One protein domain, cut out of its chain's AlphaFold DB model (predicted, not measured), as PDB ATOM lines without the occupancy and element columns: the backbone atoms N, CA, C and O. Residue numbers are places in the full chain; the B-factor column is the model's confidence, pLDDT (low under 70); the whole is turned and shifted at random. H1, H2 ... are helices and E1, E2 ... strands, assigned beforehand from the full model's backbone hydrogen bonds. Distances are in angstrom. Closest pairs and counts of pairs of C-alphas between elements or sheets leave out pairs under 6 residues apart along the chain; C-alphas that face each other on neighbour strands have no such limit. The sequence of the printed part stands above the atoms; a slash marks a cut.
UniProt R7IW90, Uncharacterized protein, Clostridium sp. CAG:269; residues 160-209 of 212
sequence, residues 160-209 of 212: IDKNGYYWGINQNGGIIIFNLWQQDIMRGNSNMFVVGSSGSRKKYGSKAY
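What this domain is: This is residues 160 to 209 of the 212 residues of an uncharacterized protein of Clostridium sp. CAG:269 (UniProt R7IW90). There is little regular structure here: a small two-stranded hairpin, E1 and E2, and a long wandering link, residues 179 to 201, that leads away to one short helix, H1. Two parts of that link stick out, residues 183 to 188 and 195 to 201. The printed part has 50 residues, 15 of them in named elements, in the order E1, E2, H1; the class is mixed, and the sheet E1 - E2 is antiparallel. The whole is loose, with a radius of gyration of the C-alphas of 12.3 A and spans of 35 by 25 by 17 A.

Where its parts are: Find C-alpha 165 at (11.495, -18.237, 3.406), where E1, residues 165 to 169, begins its 12.2 A. E2 is residues 175 to 178, 9.5 A. H1, residues 202 to 207, 8.9 A, ends at C-alpha 207, (22.377, -23.993, -1.498).

How they stand to each other: E1 and E2 form a hairpin, antiparallel at 147 degrees; look for N 167 and O 176, 2.8 A apart, within hydrogen-bond range. E1 and H1 are apart. In H1 every O i to N i+4 pair is within hydrogen-bond range.

The domain as a whole: The two C-alphas farthest apart, of Ile 185 and Gly 199, are 35.5 A apart. The printed part has no cut; E2 to H1 is a long link of 23 residues. Residues 172 to 173 and 203 to 209 have pLDDT under 70.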
ATOM      1  N   ILE A 160       3.583 -22.064   7.800       84.62
ATOM      2  CA  ILE A 160       3.907 -20.667   7.497       84.62
ATOM      3  C   ILE A 160       4.445 -19.988   8.750       84.62
ATOM      4  O   ILE A 160       3.690 -19.591   9.635       84.62
ATOM      5  N   ASP A 161       5.763 -19.825   8.796       85.94
ATOM      6  CA  ASP A 161       6.426 -18.975   9.779       85.94
ATOM      7  C   ASP A 161       6.303 -17.495   9.391       85.94
ATOM      8  O   ASP A 161       6.445 -17.131   8.223       85.94
ATOM      9  N   LYS A 162       6.103 -16.616  10.385       80.25
ATOM     10  CA  LYS A 162       5.879 -15.169  10.184       80.25
ATOM     11  C   LYS A 162       6.989 -14.484   9.369       80.25
ATOM     12  O   LYS A 162       6.695 -13.581   8.596       80.25
ATOM     13  N   ASN A 163       8.235 -14.934   9.533       84.25
ATOM     14  CA  ASN A 163       9.427 -14.423   8.842       84.25
ATOM     15  C   ASN A 163      10.180 -15.553   8.109       84.25
ATOM     16  O   ASN A 163      11.410 -15.586   8.110       84.25
ATOM     17  N   GLY A 164       9.458 -16.545   7.583       82.94
ATOM     18  CA  GLY A 164      10.064 -17.668   6.871       82.94
ATOM     19  C   GLY A 164      10.389 -17.369   5.414       82.94
ATOM     20  O   GLY A 164       9.859 -16.443   4.804       82.94
ATOM     21  N   TYR A 165      11.236 -18.214   4.843       84.94
ATOM     22  CA  TYR A 165      11.495 -18.237   3.406       84.94
ATOM     23  C   TYR A 165      10.568 -19.248   2.741       84.94
ATOM     24  O   TYR A 165      10.112 -20.181   3.396       84.94
ATOM     25  N   TYR A 166      10.292 -19.094   1.447       85.50
ATOM     26  CA  TYR A 166       9.538 -20.087   0.681       85.50
ATOM     27  C   TYR A 166      10.412 -21.314   0.389       85.50
ATOM     28  O   TYR A 166      11.458 -21.195  -0.243       85.50
ATOM     29  N   TRP A 167       9.981 -22.488   0.852       82.56
ATOM     30  CA  TRP A 167      10.706 -23.757   0.683       82.56
ATOM     31  C   TRP A 167      10.078 -24.644  -0.388       82.56
ATOM     32  O   TRP A 167      10.749 -25.502  -0.960       82.56
ATOM     33  N   GLY A 168       8.791 -24.445  -0.671       82.94
ATOM     34  CA  GLY A 168       8.083 -25.200  -1.692       82.94
ATOM     35  C   GLY A 168       6.614 -25.395  -1.368       82.94
ATOM     36  O   GLY A 168       6.020 -24.691  -0.550       82.94
ATOM     37  N   ILE A 169       6.040 -26.395  -2.025       81.88
ATOM     38  CA  ILE A 169       4.661 -26.829  -1.845       81.88
ATOM     39  C   ILE A 169       4.713 -28.283  -1.376       81.88
ATOM     40  O   ILE A 169       5.464 -29.092  -1.927       81.88
ATOM     41  N   ASN A 170       3.961 -28.618  -0.332       79.94
ATOM     42  CA  ASN A 170       3.864 -29.989   0.151       79.94
ATOM     43  C   ASN A 170       3.077 -30.876  -0.833       79.94
ATOM     44  O   ASN A 170       2.459 -30.403  -1.785       79.94
ATOM     45  N   GLN A 171       3.030 -32.181  -0.562       72.19
ATOM     46  CA  GLN A 171       2.280 -33.141  -1.389       72.19
ATOM     47  C   GLN A 171       0.781 -32.808  -1.503       72.19
ATOM     48  O   GLN A 171       0.124 -33.187  -2.467       72.19
ATOM     49  N   ASN A 172       0.246 -32.071  -0.530       68.31
ATOM     50  CA  ASN A 172      -1.154 -31.682  -0.450       68.31
ATOM     51  C   ASN A 172      -1.443 -30.303  -1.074       68.31
ATOM     52  O   ASN A 172      -2.576 -29.838  -0.937       68.31
ATOM     53  N   GLY A 173      -0.482 -29.647  -1.734       69.25
ATOM     54  CA  GLY A 173      -0.672 -28.321  -2.340       69.25
ATOM     55  C   GLY A 173      -0.523 -27.136  -1.375       69.25
ATOM     56  O   GLY A 173      -0.751 -25.995  -1.763       69.25
ATOM     57  N   GLY A 174      -0.153 -27.383  -0.118       78.50
ATOM     58  CA  GLY A 174       0.103 -26.355   0.888       78.50
ATOM     59  C   GLY A 174       1.492 -25.758   0.774       78.50
ATOM     60  O   GLY A 174       2.483 -26.476   0.692       78.50
ATOM     61  N   ILE A 175       1.552 -24.432   0.796       81.19
ATOM     62  CA  ILE A 175       2.794 -23.671   0.838       81.19
ATOM     63  C   ILE A 175       3.550 -23.976   2.139       81.19
ATOM     64  O   ILE A 175       2.972 -23.980   3.230       81.19
ATOM     65  N   ILE A 176       4.852 -24.212   1.997       85.69
ATOM     66  CA  ILE A 176       5.807 -24.325   3.094       85.69
ATOM     67  C   ILE A 176       6.657 -23.053   3.091       85.69
ATOM     68  O   ILE A 176       7.510 -22.859   2.222       85.69
ATOM     69  N   ILE A 177       6.412 -22.191   4.070       88.25
ATOM     70  CA  ILE A 177       7.235 -21.047   4.441       88.25
ATOM     71  C   ILE A 177       7.872 -21.359   5.796       88.25
ATOM     72  O   ILE A 177       7.188 -21.420   6.815       88.25
ATOM     73  N   PHE A 178       9.183 -21.574   5.802       86.19
ATOM     74  CA  PHE A 178       9.909 -22.045   6.978       86.19
ATOM     75  C   PHE A 178      11.053 -21.093   7.330       86.19
ATOM     76  O   PHE A 178      11.840 -20.683   6.469       86.19
ATOM     77  N   ASN A 179      11.140 -20.740   8.611       86.75
ATOM     78  CA  ASN A 179      12.236 -19.985   9.194       86.75
ATOM     79  C   ASN A 179      13.071 -20.902  10.094       86.75
ATOM     80  O   ASN A 179      12.685 -21.209  11.223       86.75
ATOM     81  N   LEU A 180      14.259 -21.284   9.620       84.38
ATOM     82  CA  LEU A 180      15.209 -22.087  10.396       84.38
ATOM     83  C   LEU A 180      15.655 -21.383  11.690       84.38
ATOM     84  O   LEU A 180      15.990 -22.033  12.679       84.38
ATOM     85  N   TRP A 181      15.627 -20.052  11.698       83.44
ATOM     86  CA  TRP A 181      16.091 -19.220  12.807       83.44
ATOM     87  C   TRP A 181      14.987 -18.865  13.805       83.44
ATOM     88  O   TRP A 181      15.242 -18.141  14.766       83.44
ATOM     89  N   GLN A 182      13.757 -19.342  13.595       81.81
ATOM     90  CA  GLN A 182      12.676 -19.114  14.546       81.81
ATOM     91  C   GLN A 182      12.892 -19.959  15.805       81.81
ATOM     92  O   GLN A 182      12.957 -21.184  15.738       81.81
ATOM     93  N   GLN A 183      12.959 -19.283  16.950       77.94
ATOM     94  CA  GLN A 183      13.005 -19.907  18.266       77.94
ATOM     95  C   GLN A 183      11.625 -19.796  18.913       77.94
ATOM     96  O   GLN A 183      11.101 -18.698  19.100       77.94
ATOM     97  N   ASP A 184      11.028 -20.939  19.232       78.69
ATOM     98  CA  ASP A 184       9.769 -21.038  19.967       78.69
ATOM     99  C   ASP A 184       9.851 -22.194  20.979       78.69
ATOM    100  O   ASP A 184      10.856 -22.901  21.051       78.69
ATOM    101  N   ILE A 185       8.805 -22.382  21.790       76.06
ATOM    102  CA  ILE A 185       8.775 -23.408  22.852       76.06
ATOM    103  C   ILE A 185       9.029 -24.821  22.285       76.06
ATOM    104  O   ILE A 185       9.539 -25.685  22.995       76.06
ATOM    105  N   MET A 186       8.707 -25.057  21.009       74.19
ATOM    106  CA  MET A 186       8.880 -26.347  20.336       74.19
ATOM    107  C   MET A 186      10.204 -26.433  19.553       74.19
ATOM    108  O   MET A 186      10.716 -27.529  19.331       74.19
ATOM    109  N   ARG A 187      10.789 -25.296  19.156       79.12
ATOM    110  CA  ARG A 187      12.041 -25.171  18.394       79.12
ATOM    111  C   ARG A 187      13.141 -24.535  19.243       79.12
ATOM    112  O   ARG A 187      13.411 -23.341  19.158       79.12
ATOM    113  N   GLY A 188      13.813 -25.375  20.036       78.75
ATOM    114  CA  GLY A 188      14.928 -24.965  20.900       78.75
ATOM    115  C   GLY A 188      16.283 -24.794  20.195       78.75
ATOM    116  O   GLY A 188      17.228 -24.309  20.812       78.75
ATOM    117  N   ASN A 189      16.418 -25.204  18.928       79.50
ATOM    118  CA  ASN A 189      17.633 -25.003  18.136       79.50
ATOM    119  C   ASN A 189      17.322 -24.873  16.633       79.50
ATOM    120  O   ASN A 189      16.252 -25.267  16.177       79.50
ATOM    121  N   SER A 190      18.284 -24.330  15.882       83.06
ATOM    122  CA  SER A 190      18.182 -24.050  14.438       83.06
ATOM    123  C   SER A 190      18.903 -25.087  13.569       83.06
ATOM    124  O   SER A 190      19.317 -24.789  12.451       83.06
ATOM    125  N   ASN A 191      19.103 -26.307  14.077       82.88
ATOM    126  CA  ASN A 191      19.803 -27.351  13.333       82.88
ATOM    127  C   ASN A 191      18.831 -28.119  12.424       82.88
ATOM    128  O   ASN A 191      17.733 -28.478  12.841       82.88
ATOM    129  N   MET A 192      19.253 -28.435  11.195       79.69
ATOM    130  CA  MET A 192      18.473 -29.233  10.243       79.69
ATOM    131  C   MET A 192      19.336 -30.310   9.579       79.69
ATOM    132  O   MET A 192      20.476 -30.066   9.193       79.69
ATOM    133  N   PHE A 193      18.758 -31.495   9.379       82.75
ATOM    134  CA  PHE A 193      19.361 -32.614   8.655       82.75
ATOM    135  C   PHE A 193      18.503 -32.987   7.439       82.75
ATOM    136  O   PHE A 193      17.297 -33.188   7.553       82.75
ATOM    137  N   VAL A 194      19.131 -33.094   6.260       79.81
ATOM    138  CA  VAL A 194      18.453 -33.376   4.982       79.81
ATOM    139  C   VAL A 194      18.840 -34.765   4.466       79.81
ATOM    140  O   VAL A 194      20.002 -35.034   4.152       79.81
ATOM    141  N   VAL A 195      17.853 -35.655   4.323       83.88
ATOM    142  CA  VAL A 195      18.028 -37.056   3.894       83.88
ATOM    143  C   VAL A 195      17.294 -37.312   2.566       83.88
ATOM    144  O   VAL A 195      16.442 -36.538   2.154       83.88
ATOM    145  N   GLY A 196      17.684 -38.358   1.831       81.19
ATOM    146  CA  GLY A 196      17.183 -38.676   0.483       81.19
ATOM    147  C   GLY A 196      18.119 -39.615  -0.293       81.19
ATOM    148  O   GLY A 196      19.250 -39.868   0.126       81.19
ATOM    149  N   SER A 197      17.678 -40.142  -1.427       85.69
ATOM    150  CA  SER A 197      18.468 -41.050  -2.272       85.69
ATOM    151  C   SER A 197      19.507 -40.307  -3.129       85.69
ATOM    152  O   SER A 197      19.487 -39.076  -3.238       85.69
ATOM    153  N   SER A 198      20.446 -41.032  -3.747       81.75
ATOM    154  CA  SER A 198      21.341 -40.440  -4.755       81.75
ATOM    155  C   SER A 198      20.517 -39.858  -5.913       81.75
ATOM    156  O   SER A 198      19.527 -40.453  -6.325       81.75
ATOM    157  N   GLY A 199      20.873 -38.666  -6.400       76.31
ATOM    158  CA  GLY A 199      20.122 -37.971  -7.459       76.31
ATOM    159  C   GLY A 199      18.916 -37.139  -6.994       76.31
ATOM    160  O   GLY A 199      18.407 -36.339  -7.772       76.31
ATOM    161  N   SER A 200      18.523 -37.200  -5.714       73.06
ATOM    162  CA  SER A 200      17.400 -36.419  -5.138       73.06
ATOM    163  C   SER A 200      17.638 -34.900  -5.021       73.06
ATOM    164  O   SER A 200      16.870 -34.191  -4.381       73.06
ATOM    165  N   ARG A 201      18.716 -34.376  -5.620       71.38
ATOM    166  CA  ARG A 201      19.079 -32.944  -5.637       71.38
ATOM    167  C   ARG A 201      19.231 -32.276  -4.257       71.38
ATOM    168  O   ARG A 201      19.175 -31.053  -4.179       71.38
ATOM    169  N   LYS A 202      19.559 -33.022  -3.191       76.00
ATOM    170  CA  LYS A 202      19.810 -32.464  -1.836       76.00
ATOM    171  C   LYS A 202      20.732 -31.239  -1.818       76.00
ATOM    172  O   LYS A 202      20.446 -30.266  -1.134       76.00
ATOM    173  N   LYS A 203      21.817 -31.287  -2.607       63.53
ATOM    174  CA  LYS A 203      22.815 -30.208  -2.723       63.53
ATOM    175  C   LYS A 203      22.238 -28.903  -3.292       63.53
ATOM    176  O   LYS A 203      22.794 -27.842  -3.035       63.53
ATOM    177  N   TYR A 204      21.175 -28.979  -4.094       63.56
ATOM    178  CA  TYR A 204      20.491 -27.801  -4.636       63.56
ATOM    179  C   TYR A 204      19.539 -27.200  -3.607       63.56
ATOM    180  O   TYR A 204      19.511 -25.985  -3.463       63.56
ATOM    181  N   GLY A 205      18.834 -28.049  -2.850       60.19
ATOM    182  CA  GLY A 205      18.009 -27.610  -1.728       60.19
ATOM    183  C   GLY A 205      18.831 -26.858  -0.683       60.19
ATOM    184  O   GLY A 205      18.467 -25.755  -0.317       60.19
ATOM    185  N   SER A 206      19.989 -27.387  -0.270       60.22
ATOM    186  CA  SER A 206      20.832 -26.745   0.751       60.22
ATOM    187  C   SER A 206      21.452 -25.410   0.317       60.22
ATOM    188  O   SER A 206      21.643 -24.538   1.153       60.22
ATOM    189  N   LYS A 207      21.751 -25.223  -0.978       58.38
ATOM    190  CA  LYS A 207      22.377 -23.993  -1.498       58.38
ATOM    191  C   LYS A 207      21.450 -22.775  -1.507       58.38
ATOM    192  O   LYS A 207      21.945 -21.656  -1.503       58.38
ATOM    193  N   ALA A 208      20.133 -22.974  -1.531       55.03
ATOM    194  CA  ALA A 208      19.167 -21.873  -1.520       55.03
ATOM    195  C   ALA A 208      19.172 -21.081  -0.196       55.03
ATOM    196  O   ALA A 208      18.659 -19.967  -0.152       55.03
ATOM    197  N   TYR A 209      19.771 -21.638   0.862       53.59
ATOM    198  CA  TYR A 209      19.786 -21.067   2.209       53.59
ATOM    199  C   TYR A 209      21.121 -20.402   2.586       53.59
ATOM    200  O   TYR A 209      21.225 -19.843   3.672       53.59
TER     201      TYR A 209